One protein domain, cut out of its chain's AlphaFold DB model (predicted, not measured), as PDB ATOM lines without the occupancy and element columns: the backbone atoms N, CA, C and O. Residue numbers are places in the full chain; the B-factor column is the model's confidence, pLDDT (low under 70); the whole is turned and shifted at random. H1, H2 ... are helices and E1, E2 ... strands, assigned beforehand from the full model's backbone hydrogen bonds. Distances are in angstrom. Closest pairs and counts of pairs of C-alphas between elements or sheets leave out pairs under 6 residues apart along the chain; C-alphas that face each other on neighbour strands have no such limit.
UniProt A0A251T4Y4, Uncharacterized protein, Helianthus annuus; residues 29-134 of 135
ATOM      1  N   HIS A  29     206.637 147.449 215.631       91.88
ATOM      2  CA  HIS A  29     205.201 147.398 215.354       91.88
ATOM      3  C   HIS A  29     204.361 147.068 216.602       91.88
ATOM      4  O   HIS A  29     203.443 147.820 216.926       91.88
ATOM      5  N   GLN A  30     204.705 146.009 217.341       90.50
ATOM      6  CA  GLN A  30     203.983 145.607 218.553       90.50
ATOM      7  C   GLN A  30     204.041 146.706 219.615       90.50
ATOM      8  O   GLN A  30     203.031 147.072 220.205       90.50
ATOM      9  N   HIS A  31     205.223 147.298 219.795       90.44
ATOM     10  CA  HIS A  31     205.407 148.372 220.763       90.44
ATOM     11  C   HIS A  31     204.560 149.609 220.434       90.44
ATOM     12  O   HIS A  31     203.965 150.214 221.327       90.44
ATOM     13  N   LEU A  32     204.483 149.984 219.152       91.19
ATOM     14  CA  LEU A  32     203.646 151.093 218.698       91.19
ATOM     15  C   LEU A  32     202.161 150.803 218.921       91.19
ATOM     16  O   LEU A  32     201.439 151.675 219.402       91.19
ATOM     17  N   PHE A  33     201.725 149.584 218.604       91.50
ATOM     18  CA  PHE A  33     200.355 149.143 218.840       91.50
ATOM     19  C   PHE A  33     199.986 149.219 220.327       91.50
ATOM     20  O   PHE A  33     199.006 149.881 220.681       91.50
ATOM     21  N   ASP A  34     200.803 148.635 221.205       88.62
ATOM     22  CA  ASP A  34     200.557 148.628 222.651       88.62
ATOM     23  C   ASP A  34     200.521 150.055 223.217       88.62
ATOM     24  O   ASP A  34     199.661 150.391 224.037       88.62
ATOM     25  N   MET A  35     201.415 150.927 222.737       86.69
ATOM     26  CA  MET A  35     201.441 152.336 223.123       86.69
ATOM     27  C   MET A  35     200.153 153.062 222.715       86.69
ATOM     28  O   MET A  35     199.587 153.791 223.528       86.69
ATOM     29  N   LEU A  36     199.687 152.884 221.477       85.75
ATOM     30  CA  LEU A  36     198.491 153.565 220.967       85.75
ATOM     31  C   LEU A  36     197.202 153.043 221.612       85.75
ATOM     32  O   LEU A  36     196.262 153.814 221.800       85.75
ATOM     33  N   LYS A  37     197.177 151.763 221.999       79.50
ATOM     34  CA  LYS A  37     196.060 151.144 222.725       79.50
ATOM     35  C   LYS A  37     195.930 151.648 224.168       79.50
ATOM     36  O   LYS A  37     194.812 151.760 224.662       79.50
ATOM     37  N   THR A  38     197.049 151.911 224.850       69.88
ATOM     38  CA  THR A  38     197.079 152.147 226.310       69.88
ATOM     39  C   THR A  38     197.312 153.594 226.734       69.88
ATOM     40  O   THR A  38     196.860 153.976 227.814       69.88
ATOM     41  N   LYS A  39     198.023 154.404 225.940       63.00
ATOM     42  CA  LYS A  39     198.300 155.800 226.305       63.00
ATOM     43  C   LYS A  39     197.070 156.680 226.151       63.00
ATOM     44  O   LYS A  39     196.216 156.416 225.311       63.00
ATOM     45  N   ASP A  40     197.062 157.757 226.935       65.31
ATOM     46  CA  ASP A  40     196.101 158.857 226.934       65.31
ATOM     47  C   ASP A  40     195.608 159.188 225.520       65.31
ATOM     48  O   ASP A  40     196.212 159.980 224.811       65.31
ATOM     49  N   ARG A  41     194.501 158.579 225.077       67.44
ATOM     50  CA  ARG A  41     193.975 158.745 223.710       67.44
ATOM     51  C   ARG A  41     193.815 160.223 223.339       67.44
ATOM     52  O   ARG A  41     193.957 160.576 222.176       67.44
ATOM     53  N   CYS A  42     193.603 161.100 224.322       63.88
ATOM     54  CA  CYS A  42     193.568 162.545 224.138       63.88
ATOM     55  C   CYS A  42     194.832 163.133 223.485       63.88
ATOM     56  O   CYS A  42     194.722 164.153 222.810       63.88
ATOM     57  N   ILE A  43     196.013 162.517 223.607       65.25
ATOM     58  CA  ILE A  43     197.239 163.041 222.982       65.25
ATOM     59  C   ILE A  43     197.270 162.874 221.459       65.25
ATOM     60  O   ILE A  43     197.998 163.611 220.796       65.25
ATOM     61  N   TRP A  44     196.506 161.933 220.895       72.44
ATOM     62  CA  TRP A  44     196.544 161.634 219.458       72.44
ATOM     63  C   TRP A  44     195.169 161.611 218.780       72.44
ATOM     64  O   TRP A  44     195.094 161.763 217.564       72.44
ATOM     65  N   ASP A  45     194.089 161.473 219.544       72.00
ATOM     66  CA  ASP A  45     192.719 161.428 219.054       72.00
ATOM     67  C   ASP A  45     191.906 162.605 219.606       72.00
ATOM     68  O   ASP A  45     191.628 162.703 220.806       72.00
ATOM     69  N   VAL A  46     191.491 163.499 218.707       68.88
ATOM     70  CA  VAL A  46     190.646 164.659 219.031       68.88
ATOM     71  C   VAL A  46     189.307 164.219 219.627       68.88
ATOM     72  O   VAL A  46     188.776 164.906 220.504       68.88
ATOM     73  N   ILE A  47     188.785 163.059 219.214       64.31
ATOM     74  CA  ILE A  47     187.540 162.492 219.748       64.31
ATOM     75  C   ILE A  47     187.729 162.132 221.225       64.31
ATOM     76  O   ILE A  47     186.851 162.385 222.053       64.31
ATOM     77  N   CYS A  48     188.914 161.642 221.590       61.53
ATOM     78  CA  CYS A  48     189.238 161.279 222.961       61.53
ATOM     79  C   CYS A  48     189.780 162.427 223.821       61.53
ATOM     80  O   CYS A  48     189.907 162.253 225.030       61.53
ATOM     81  N   HIS A  49     190.032 163.621 223.270       58.47
ATOM     82  CA  HIS A  49     190.432 164.798 224.064       58.47
ATOM     83  C   HIS A  49     189.395 165.185 225.134       58.47
ATOM     84  O   HIS A  49     189.709 165.883 226.094       58.47
ATOM     85  N   ARG A  50     188.156 164.705 224.978       53.22
ATOM     86  CA  ARG A  50     187.035 164.891 225.913       53.22
ATOM     87  C   ARG A  50     186.689 163.635 226.724       53.22
ATOM     88  O   ARG A  50     185.793 163.694 227.557       53.22
ATOM     89  N   ILE A  51     187.377 162.520 226.475       54.44
ATOM     90  CA  ILE A  51     187.049 161.171 226.950       54.44
ATOM     91  C   ILE A  51     188.310 160.623 227.622       54.44
ATOM     92  O   ILE A  51     189.142 159.994 226.970       54.44
ATOM     93  N   ALA A  52     188.487 160.854 228.926       54.84
ATOM     94  CA  ALA A  52     189.457 160.053 229.672       54.84
ATOM     95  C   ALA A  52     188.875 158.631 229.752       54.84
ATOM     96  O   ALA A  52     187.969 158.360 230.533       54.84
ATOM     97  N   ALA A  53     189.300 157.780 228.823       57.06
ATOM     98  CA  ALA A  53     188.717 156.475 228.569       57.06
ATOM     99  C   ALA A  53     189.036 155.495 229.707       57.06
ATOM    100  O   ALA A  53     190.191 155.107 229.877       57.06
ATOM    101  N   ARG A  54     188.026 155.049 230.465       62.12
ATOM    102  CA  ARG A  54     188.161 153.889 231.366       62.12
ATOM    103  C   ARG A  54     187.544 152.660 230.699       62.12
ATOM    104  O   ARG A  54     186.401 152.719 230.247       62.12
ATOM    105  N   ASN A  55     188.297 151.560 230.627       60.59
ATOM    106  CA  ASN A  55     187.790 150.272 230.144       60.59
ATOM    107  C   ASN A  55     186.680 149.776 231.084       60.59
ATOM    108  O   ASN A  55     186.926 149.675 232.288       60.59
ATOM    109  N   MET A  56     185.500 149.448 230.552       66.94
ATOM    110  CA  MET A  56     184.443 148.784 231.333       66.94
ATOM    111  C   MET A  56     184.139 147.379 230.842       66.94
ATOM    112  O   MET A  56     183.957 146.483 231.660       66.94
ATOM    113  N   ILE A  57     184.111 147.179 229.526       78.19
ATOM    114  CA  ILE A  57     183.825 145.871 228.939       78.19
ATOM    115  C   ILE A  57     184.974 145.514 228.014       78.19
ATOM    116  O   ILE A  57     185.380 146.327 227.183       78.19
ATOM    117  N   HIS A  58     185.501 144.308 228.190       80.69
ATOM    118  CA  HIS A  58     186.564 143.745 227.377       80.69
ATOM    119  C   HIS A  58     186.153 142.344 226.936       80.69
ATOM    120  O   HIS A  58     185.959 141.459 227.767       80.69
ATOM    121  N   LEU A  59     185.991 142.172 225.629       84.69
ATOM    122  CA  LEU A  59     185.591 140.927 224.991       84.69
ATOM    123  C   LEU A  59     186.768 140.439 224.141       84.69
ATOM    124  O   LEU A  59     186.979 140.967 223.044       84.69
ATOM    125  N   PRO A  60     187.573 139.484 224.632       85.81
ATOM    126  CA  PRO A  60     188.654 138.918 223.842       85.81
ATOM    127  C   PRO A  60     188.078 138.175 222.629       85.81
ATOM    128  O   PRO A  60     187.108 137.428 222.736       85.81
ATOM    129  N   LEU A  61     188.688 138.375 221.459       85.00
ATOM    130  CA  LEU A  61     188.297 137.712 220.205       85.00
ATOM    131  C   LEU A  61     188.909 136.305 220.063       85.00
ATOM    132  O   LEU A  61     188.670 135.614 219.074       85.00
ATOM    133  N   GLY A  62     189.724 135.882 221.031       79.56
ATOM    134  CA  GLY A  62     190.371 134.575 221.071       79.56
ATOM    135  C   GLY A  62     190.188 133.890 222.422       79.56
ATOM    136  O   GLY A  62     189.669 134.473 223.365       79.56
ATOM    137  N   GLN A  63     190.644 132.639 222.510       72.06
ATOM    138  CA  GLN A  63     190.599 131.850 223.750       72.06
ATOM    139  C   GLN A  63     191.581 132.349 224.820       72.06
ATOM    140  O   GLN A  63     191.447 132.004 225.987       72.06
ATOM    141  N   ASP A  64     192.578 133.129 224.408       80.50
ATOM    142  CA  ASP A  64     193.578 133.719 225.284       80.50
ATOM    143  C   ASP A  64     193.111 135.102 225.757       80.50
ATOM    144  O   ASP A  64     192.992 136.031 224.954       80.50
ATOM    145  N   GLU A  65     192.872 135.249 227.061       73.56
ATOM    146  CA  GLU A  65     192.493 136.528 227.679       73.56
ATOM    147  C   GLU A  65     193.595 137.591 227.577       73.56
ATOM    148  O   GLU A  65     193.319 138.782 227.707       73.56
ATOM    149  N   THR A  66     194.840 137.188 227.310       78.06
ATOM    150  CA  THR A  66     195.956 138.116 227.082       78.06
ATOM    151  C   THR A  66     196.070 138.570 225.627       78.06
ATOM    152  O   THR A  66     196.940 139.379 225.292       78.06
ATOM    153  N   SER A  67     195.174 138.091 224.758       84.25
ATOM    154  CA  SER A  67     195.165 138.442 223.345       84.25
ATOM    155  C   SER A  67     195.046 139.960 223.142       84.25
ATOM    156  O   SER A  67     194.176 140.613 223.728       84.25
ATOM    157  N   PRO A  68     195.854 140.553 222.245       84.12
ATOM    158  CA  PRO A  68     195.678 141.946 221.854       84.12
ATOM    159  C   PRO A  68     194.364 142.171 221.093       84.12
ATOM    160  O   PRO A  68     193.935 143.324 220.973       84.12
ATOM    161  N   ASN A  69     193.734 141.093 220.608       91.81
ATOM    162  CA  ASN A  69     192.532 141.129 219.793       91.81
ATOM    163  C   ASN A  69     191.291 141.146 220.676       91.81
ATOM    164  O   ASN A  69     190.980 140.147 221.329       91.81
ATOM    165  N   CYS A  70     190.575 142.262 220.684       90.88
ATOM    166  CA  CYS A  70     189.420 142.432 221.552       90.88
ATOM    167  C   CYS A  70     188.444 143.468 221.010       90.88
ATOM    168  O   CYS A  70     188.844 144.432 220.353       90.88
ATOM    169  N   ILE A  71     187.184 143.314 221.401       90.44
ATOM    170  CA  ILE A  71     186.187 144.376 221.354       90.44
ATOM    171  C   ILE A  71     186.077 144.962 222.762       90.44
ATOM    172  O   ILE A  71     185.967 144.232 223.745       90.44
ATOM    173  N   SER A  72     186.131 146.282 222.881       87.56
ATOM    174  CA  SER A  72     186.061 146.976 224.162       87.56
ATOM    175  C   SER A  72     185.139 148.182 224.112       87.56
ATOM    176  O   SER A  72     185.133 148.914 223.123       87.56
ATOM    177  N   ILE A  73     184.427 148.423 225.211       86.69
ATOM    178  CA  ILE A  73     183.648 149.644 225.425       86.69
ATOM    179  C   ILE A  73     184.382 150.515 226.445       86.69
ATOM    180  O   ILE A  73     184.689 150.075 227.561       86.69
ATOM    181  N   LEU A  74     184.665 151.753 226.041       82.06
ATOM    182  CA  LEU A  74     185.385 152.745 226.833       82.06
ATOM    183  C   LEU A  74     184.449 153.885 227.238       82.06
ATOM    184  O   LEU A  74     183.715 154.409 226.402       82.06
ATOM    185  N   TYR A  75     184.526 154.317 228.494       74.69
ATOM    186  CA  TYR A  75     183.713 155.422 229.008       74.69
ATOM    187  C   TYR A  75     184.429 156.761 228.977       74.69
ATOM    188  O   TYR A  75     185.597 156.848 229.346       74.69
ATOM    189  N   SER A  76     183.700 157.823 228.639       67.75
ATOM    190  CA  SER A  76     184.163 159.197 228.820       67.75
ATOM    191  C   SER A  76     184.127 159.613 230.288       67.75
ATOM    192  O   SER A  76     183.050 159.725 230.863       67.75
ATOM    193  N   ASN A  77     185.279 159.939 230.879       59.50
ATOM    194  CA  ASN A  77     185.380 160.519 232.230       59.50
ATOM    195  C   ASN A  77     184.955 162.004 232.310       59.50
ATOM    196  O   ASN A  77     185.546 162.787 233.051       59.50
ATOM    197  N   MET A  78     183.988 162.437 231.501       59.34
ATOM    198  CA  MET A  78     183.474 163.804 231.586       59.34
ATOM    199  C   MET A  78     182.349 163.812 232.622       59.34
ATOM    200  O   MET A  78     181.370 163.092 232.442       59.34
ATOM    201  N   GLU A  79     182.485 164.591 233.698       53.75
ATOM    202  CA  GLU A  79     181.391 164.791 234.657       53.75
ATOM    203  C   GLU A  79     180.183 165.382 233.920       53.75
ATOM    204  O   GLU A  79     180.292 166.428 233.270       53.75
ATOM    205  N   ARG A  80     179.040 164.692 233.974       60.09
ATOM    206  CA  ARG A  80     177.788 165.136 233.352       60.09
ATOM    207  C   ARG A  80     176.601 164.937 234.282       60.09
ATOM    208  O   ARG A  80     176.661 164.185 235.249       60.09
ATOM    209  N   THR A  81     175.543 165.676 233.978       56.56
ATOM    210  CA  THR A  81     174.335 165.833 234.792       56.56
ATOM    211  C   THR A  81     173.368 164.650 234.718       56.56
ATOM    212  O   THR A  81     172.557 164.504 235.629       56.56
ATOM    213  N   THR A  82     173.439 163.816 233.674       62.62
ATOM    214  CA  THR A  82     172.533 162.678 233.419       62.62
ATOM    215  C   THR A  82     173.264 161.520 232.723       62.62
ATOM    216  O   THR A  82     174.231 161.742 231.994       62.62
ATOM    217  N   GLU A  83     172.804 160.282 232.942       63.03
ATOM    218  CA  GLU A  83     173.379 159.061 232.339       63.03
ATOM    219  C   GLU A  83     173.137 158.971 230.819       63.03
ATOM    220  O   GLU A  83     173.995 158.478 230.091       63.03
ATOM    221  N   ASP A  84     172.035 159.537 230.317       63.94
ATOM    222  CA  ASP A  84     171.705 159.554 228.879       63.94
ATOM    223  C   ASP A  84     172.673 160.405 228.036       63.94
ATOM    224  O   ASP A  84     172.838 160.164 226.842       63.94
ATOM    225  N   ASP A  85     173.379 161.360 228.650       66.25
ATOM    226  CA  ASP A  85     174.375 162.198 227.968       66.25
ATOM    227  C   ASP A  85     175.760 161.528 227.904       66.25
ATOM    228  O   ASP A  85     176.757 162.146 227.498       66.25
ATOM    229  N   GLN A  86     175.872 160.278 228.355       73.94
ATOM    230  CA  GLN A  86     177.142 159.579 228.418       73.94
ATOM    231  C   GLN A  86     177.555 159.062 227.038       73.94
ATOM    232  O   GLN A  86     176.946 158.165 226.459       73.94
ATOM    233  N   VAL A  87     178.654 159.622 226.530       77.44
ATOM    234  CA  VAL A  87     179.301 159.151 225.303       77.44
ATOM    235  C   VAL A  87     180.304 158.064 225.665       77.44
ATOM    236  O   VAL A  87     181.177 158.255 226.520       77.44
ATOM    237  N   MET A  88     180.195 156.939 224.975       81.69
ATOM    238  CA  MET A  88     181.120 155.820 225.018       81.69
ATOM    239  C   MET A  88     181.842 155.663 223.685       81.69
ATOM    240  O   MET A  88     181.449 156.214 222.655       81.69
ATOM    241  N   VAL A  89     182.924 154.894 223.712       84.56
ATOM    242  CA  VAL A  89     183.668 154.496 222.520       84.56
ATOM    243  C   VAL A  89     183.601 152.984 222.400       84.56
ATOM    244  O   VAL A  89     184.099 152.272 223.273       84.56
ATOM    245  N   LEU A  90     183.004 152.502 221.312       87.38
ATOM    246  CA  LEU A  90     183.128 151.115 220.884       87.38
ATOM    247  C   LEU A  90     184.441 150.988 220.119       87.38
ATOM    248  O   LEU A  90     184.674 151.740 219.175       87.38
ATOM    249  N   GLN A  91     185.298 150.066 220.534       89.19
ATOM    250  CA  GLN A  91     186.611 149.858 219.941       89.19
ATOM    251  C   GLN A  91     186.816 148.388 219.614       89.19
ATOM    252  O   GLN A  91     186.566 147.526 220.448       89.19
ATOM    253  N   GLU A  92     187.370 148.125 218.443       92.12
ATOM    254  CA  GLU A  92     187.921 146.838 218.060       92.12
ATOM    255  C   GLU A  92     189.424 146.998 217.835       92.12
ATOM    256  O   GLU A  92     189.878 147.901 217.123       92.12
ATOM    257  N   THR A  93     190.211 146.131 218.465       92.19
ATOM    258  CA  THR A  93     191.649 146.047 218.216       92.19
ATOM    259  C   THR A  93     192.004 144.683 217.680       92.19
ATOM    260  O   THR A  93     191.508 143.674 218.174       92.19
ATOM    261  N   ILE A  94     192.890 144.667 216.693       92.88
ATOM    262  CA  ILE A  94     193.417 143.461 216.064       92.88
ATOM    263  C   ILE A  94     194.919 143.662 215.877       92.88
ATOM    264  O   ILE A  94     195.351 144.728 215.450       92.88
ATOM    265  N   CYS A  95     195.723 142.657 216.183       92.62
ATOM    266  CA  CYS A  95     197.170 142.695 216.070       92.62
ATOM    267  C   CYS A  95     197.689 141.329 215.625       92.62
ATOM    268  O   CYS A  95     197.472 140.310 216.286       92.62
ATOM    269  N   TYR A  96     198.396 141.322 214.499       89.94
ATOM    270  CA  TYR A  96     199.056 140.154 213.930       89.94
ATOM    271  C   TYR A  96     200.456 140.525 213.431       89.94
ATOM    272  O   TYR A  96     200.828 141.692 213.341       89.94
ATOM    273  N   MET A  97     201.237 139.519 213.031       87.00
ATOM    274  CA  MET A  97     202.597 139.729 212.516       87.00
ATOM    275  C   MET A  97     202.653 140.629 211.272       87.00
ATOM    276  O   MET A  97     203.657 141.296 211.045       87.00
ATOM    277  N   THR A  98     201.591 140.643 210.465       90.12
ATOM    278  CA  THR A  98     201.512 141.399 209.206       90.12
ATOM    279  C   THR A  98     201.004 142.825 209.377       90.12
ATOM    280  O   THR A  98     201.139 143.629 208.459       90.12
ATOM    281  N   GLY A  99     200.410 143.151 210.523       93.12
ATOM    282  CA  GLY A  99     199.787 144.445 210.741       93.12
ATOM    283  C   GLY A  99     198.868 144.446 211.954       93.12
ATOM    284  O   GLY A  99     198.453 143.393 212.445       93.12
ATOM    285  N   SER A 100     198.552 145.647 212.411       95.06
ATOM    286  CA  SER A 100     197.603 145.886 213.488       95.06
ATOM    287  C   SER A 100     196.606 146.959 213.105       95.06
ATOM    288  O   SER A 100     196.881 147.850 212.298       95.06
ATOM    289  N   LEU A 101     195.441 146.876 213.726       93.88
ATOM    290  CA  LEU A 101     194.320 147.756 213.514       93.88
ATOM    291  C   LEU A 101     193.734 148.165 214.863       93.88
ATOM    292  O   LEU A 101     193.558 147.343 215.764       93.88
ATOM    293  N   ILE A 102     193.419 149.448 214.981       91.44
ATOM    294  CA  ILE A 102     192.621 150.003 216.071       91.44
ATOM    295  C   ILE A 102     191.483 150.759 215.396       91.44
ATOM    296  O   ILE A 102     191.721 151.827 214.832       91.44
ATOM    297  N   VAL A 103     190.271 150.206 215.418       91.25
ATOM    298  CA  VAL A 103     189.057 150.852 214.889       91.25
ATOM    299  C   VAL A 103     188.162 151.210 216.051       91.25
ATOM    300  O   VAL A 103     188.043 150.454 217.011       91.25
ATOM    301  N   TYR A 104     187.534 152.372 215.988       88.44
ATOM    302  CA  TYR A 104     186.633 152.818 217.029       88.44
ATOM    303  C   TYR A 104     185.574 153.780 216.500       88.44
ATOM    304  O   TYR A 104     185.782 154.469 215.503       88.44
ATOM    305  N   ALA A 105     184.445 153.850 217.194       87.19
ATOM    306  CA  ALA A 105     183.368 154.794 216.929       87.19
ATOM    307  C   ALA A 105     182.765 155.277 218.253       87.19
ATOM    308  O   ALA A 105     182.761 154.547 219.247       87.19
ATOM    309  N   THR A 106     182.252 156.505 218.272       84.69
ATOM    310  CA  THR A 106     181.465 157.003 219.406       84.69
ATOM    311  C   THR A 106     180.051 156.449 219.353       84.69
ATOM    312  O   THR A 106     179.458 156.386 218.278       84.69
ATOM    313  N   ILE A 107     179.510 156.116 220.515       83.88
ATOM    314  CA  ILE A 107     178.157 155.593 220.697       83.88
ATOM    315  C   ILE A 107     177.614 156.094 222.040       83.88
ATOM    316  O   ILE A 107     178.372 156.281 222.990       83.88
ATOM    317  N   ASP A 108     176.322 156.371 222.120       84.81
ATOM    318  CA  ASP A 108     175.632 156.793 223.338       84.81
ATOM    319  C   ASP A 108     175.170 155.592 224.181       84.81
ATOM    320  O   ASP A 108     175.070 154.455 223.705       84.81
ATOM    321  N   PHE A 109     174.911 155.838 225.464       82.88
ATOM    322  CA  PHE A 109     174.509 154.794 226.406       82.88
ATOM    323  C   PHE A 109     173.211 154.062 226.063       82.88
ATOM    324  O   PHE A 109     173.240 152.823 226.062       82.88
ATOM    325  N   PRO A 110     172.117 154.753 225.698       85.19
ATOM    326  CA  PRO A 110     170.885 154.085 225.290       85.19
ATOM    327  C   PRO A 110     171.116 153.088 224.151       85.19
ATOM    328  O   PRO A 110     170.696 151.933 224.242       85.19
ATOM    329  N   THR A 111     171.877 153.482 223.128       85.19
ATOM    330  CA  THR A 111     172.189 152.614 221.986       85.19
ATOM    331  C   THR A 111     173.003 151.385 222.386       85.19
ATOM    332  O   THR A 111     172.706 150.275 221.946       85.19
ATOM    333  N   ILE A 112     174.010 151.539 223.250       84.31
ATOM    334  CA  ILE A 112     174.770 150.387 223.753       84.31
ATOM    335  C   ILE A 112     173.887 149.437 224.575       84.31
ATOM    336  O   ILE A 112     174.066 148.223 224.485       84.31
ATOM    337  N   SER A 113     172.940 149.960 225.356       83.81
ATOM    338  CA  SER A 113     172.017 149.129 226.135       83.81
ATOM    339  C   SER A 113     171.139 148.263 225.224       83.81
ATOM    340  O   SER A 113     171.053 147.058 225.447       83.81
ATOM    341  N   VAL A 114     170.596 148.839 224.146       86.25
ATOM    342  CA  VAL A 114     169.839 148.120 223.100       86.25
ATOM    343  C   VAL A 114     170.685 146.997 222.485       86.25
ATOM    344  O   VAL A 114     170.243 145.847 222.424       86.25
ATOM    345  N   VAL A 115     171.937 147.294 222.110       84.12
ATOM    346  CA  VAL A 115     172.879 146.294 221.565       84.12
ATOM    347  C   VAL A 115     173.122 145.162 222.569       84.12
ATOM    348  O   VAL A 115     173.071 143.989 222.202       84.12
ATOM    349  N   MET A 116     173.373 145.492 223.840       82.25
ATOM    350  CA  MET A 116     173.636 144.498 224.888       82.25
ATOM    351  C   MET A 116     172.411 143.634 225.216       82.25
ATOM    352  O   MET A 116     172.576 142.472 225.588       82.25
ATOM    353  N   ASN A 117     171.202 144.168 225.043       86.00
ATOM    354  CA  ASN A 117     169.950 143.434 225.237       86.00
ATOM    355  C   ASN A 117     169.569 142.555 224.031       86.00
ATOM    356  O   ASN A 117     168.590 141.812 224.106       86.00
ATOM    357  N   GLY A 118     170.340 142.597 222.936       82.38
ATOM    358  CA  GLY A 118     170.063 141.827 221.721       82.38
ATOM    359  C   GLY A 118     168.851 142.339 220.939       82.38
ATOM    360  O   GLY A 118     168.203 141.568 220.230       82.38
ATOM    361  N   GLU A 119     168.524 143.618 221.101       86.69
ATOM    362  CA  GLU A 119     167.430 144.280 220.396       86.69
ATOM    363  C   GLU A 119     167.839 144.691 218.967       86.69
ATOM    364  O   GLU A 119     168.969 144.468 218.526       86.69
ATOM    365  N   ASP A 120     166.899 145.260 218.205       81.31
ATOM    366  CA  ASP A 120     167.158 145.675 216.826       81.31
ATOM    367  C   ASP A 120     168.109 146.880 216.760       81.31
ATOM    368  O   ASP A 120     167.800 147.978 217.220       81.31
ATOM    369  N   ILE A 121     169.258 146.670 216.119       77.38
ATOM    370  CA  ILE A 121     170.311 147.672 215.917       77.38
ATOM    371  C   ILE A 121     170.334 148.214 214.481       77.38
ATOM    372  O   ILE A 121     171.262 148.926 214.100       77.38
ATOM    373  N   SER A 122     169.310 147.912 213.676       76.12
ATOM    374  CA  SER A 122     169.204 148.316 212.269       76.12
ATOM    375  C   SER A 122     169.168 149.832 212.037       76.12
ATOM    376  O   SER A 122     169.305 150.274 210.903       76.12
ATOM    377  N   SER A 123     168.983 150.643 213.079       70.19
ATOM    378  CA  SER A 123     168.973 152.111 213.001       70.19
ATOM    379  C   SER A 123     170.246 152.768 213.545       70.19
ATOM    380  O   SER A 123     170.389 153.990 213.471       70.19
ATOM    381  N   VAL A 124     171.187 151.973 214.064       78.25
ATOM    382  CA  VAL A 124     172.406 152.480 214.697       78.25
ATOM    383  C   VAL A 124     173.436 152.835 213.633       78.25
ATOM    384  O   VAL A 124     174.064 151.963 213.039       78.25
ATOM    385  N   ALA A 125     173.639 154.133 213.426       79.50
ATOM    386  CA  ALA A 125     174.658 154.640 212.522       79.50
ATOM    387  C   ALA A 125     175.962 154.933 213.278       79.50
ATOM    388  O   ALA A 125     176.018 155.829 214.121       79.50
ATOM    389  N   LEU A 126     177.032 154.210 212.939       81.75
ATOM    390  CA  LEU A 126     178.377 154.448 213.466       81.75
ATOM    391  C   LEU A 126     179.257 155.132 212.418       81.75
ATOM    392  O   LEU A 126     179.223 154.798 211.235       81.75
ATOM    393  N   LEU A 127     180.100 156.060 212.872       84.56
ATOM    394  CA  LEU A 127     181.148 156.678 212.062       84.56
ATOM    395  C   LEU A 127     182.514 156.182 212.550       84.56
ATOM    396  O   LEU A 127     183.093 156.785 213.458       84.56
ATOM    397  N   PRO A 128     183.019 155.063 211.999       85.94
ATOM    398  CA  PRO A 128     184.277 154.494 212.444       85.94
ATOM    399  C   PRO A 128     185.460 155.378 212.043       85.94
ATOM    400  O   PRO A 128     185.529 155.926 210.943       85.94
ATOM    401  N   SER A 129     186.418 155.477 212.953       87.19
ATOM    402  CA  SER A 129     187.740 156.068 212.766       87.19
ATOM    403  C   SER A 129     188.788 155.094 213.289       87.19
ATOM    404  O   SER A 129     188.467 154.161 214.025       87.19
ATOM    405  N   GLY A 130     190.046 155.257 212.894       89.56
ATOM    406  CA  GLY A 130     191.043 154.286 213.307       89.56
ATOM    407  C   GLY A 130     192.449 154.518 212.803       89.56
ATOM    408  O   GLY A 130     192.742 155.472 212.082       89.56
ATOM    409  N   LEU A 131     193.310 153.588 213.200       91.31
ATOM    410  CA  LEU A 131     194.714 153.515 212.836       91.31
ATOM    411  C   LEU A 131     195.020 152.131 212.273       91.31
ATOM    412  O   LEU A 131     194.563 151.120 212.807       91.31
ATOM    413  N   CYS A 132     195.847 152.104 211.234       93.75
ATOM    414  CA  CYS A 132     196.474 150.895 210.728       93.75
ATOM    415  C   CYS A 132     197.986 151.024 210.913       93.75
ATOM    416  O   CYS A 132     198.573 152.050 210.562       93.75
ATOM    417  N   ILE A 133     198.594 149.994 211.490       94.50
ATOM    418  CA  ILE A 133     200.032 149.904 211.712       94.50
ATOM    419  C   ILE A 133     200.534 148.733 210.881       94.50
ATOM    420  O   ILE A 133     200.003 147.628 210.974       94.50
ATOM    421  N   VAL A 134     201.544 148.986 210.059       92.56
ATOM    422  CA  VAL A 134     202.120 148.007 209.137       92.56
ATOM    423  C   VAL A 134     203.640 147.996 209.352       92.56
ATOM    424  O   VAL A 134     204.193 149.087 209.525       92.56
TER     425      VAL A 134
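AT A GLANCE: This is residues 29 to 134 of the 135 residues of an uncharacterized protein of Helianthus annuus (UniProt A0A251T4Y4). A twisted wall of five antiparallel strands runs through the domain, with H1 over one face near the E3 to E4 turn and H2 at the opposite end of those two strands, over the other face. Residues 39 to 52 and 117 to 128 are long stretches with no named element. The printed part has 106 residues, in the order H1, E1, E2, E3, E4, H2, E5; the sheet's order is E1, E2, E3, E4, E5, and the class is mixed, helices and strands. It is compact, with a radius of gyration of the C-alphas of 14.3 A and spans of 41 by 31 by 23 A.

HOW THE PARTS SIT: Start at residues 29 to 38, H1, which is on the sheet of E1 (residues 53 to 60), E2 (70 to 76), E3 (87 to 96), E4 (99 to 108) and E5 (129 to 133). H1 has a height over the sheet of 8.5 A and lies over E4, at 5 degrees to it on the local plane, along the strands; its closest C-alphas to E4 are those of Phe 33 and Ser 100, 6.8 A apart. E1 to E4 form a meander, each strand the antiparallel neighbour of the one before. E1 and E2 are a hairpin; look for N 59 and O 71 at 2.8 A. E2 and E3 are a hairpin, with N 72 and O 91 at 2.8 A. E3 and E4 are a hairpin, with N 92 and O 103 at 2.8 A. H2, residues 109 to 116, is on the opposite face from H1, and the closest C-alphas of H2 and E3 are those of Phe 109 and Val 87, 6.6 A apart. H1 and H2 are apart. Between the edge strand E5 and its antiparallel neighbour E4, find N 104 of E4 and O 129 of E5 within hydrogen-bond range, 2.8 A apart. In H1 and H2 every O i to N i+4 pair is within hydrogen-bond range.

IN THESE COORDINATES: Find C-alpha 29 at (205.201, 147.398, 215.354); from there H1 runs 14.4 A to C-alpha 38. E1 spans 18.2 A and bends by 67 degrees at residue 56, E2 spans 19.0 A, E3 29.7 A and E4 29.9 A. H2 follows at once, 10.4 A long from C-alpha 109 at (174.509, 154.794, 226.406). E5, 13.8 A long, ends at C-alpha 133 at (200.032, 149.904, 211.712).

THE WHOLE: The C-alphas farthest apart are those of Thr 81 and Thr 98, at 44.6 A. The printed part has no cut. The links H1 to E1 and H2 to E5 are long. Look for pLDDT under 70 at residues 38 to 43, 46 to 56 and 76 to 85; the mean of the printed part is 79.2.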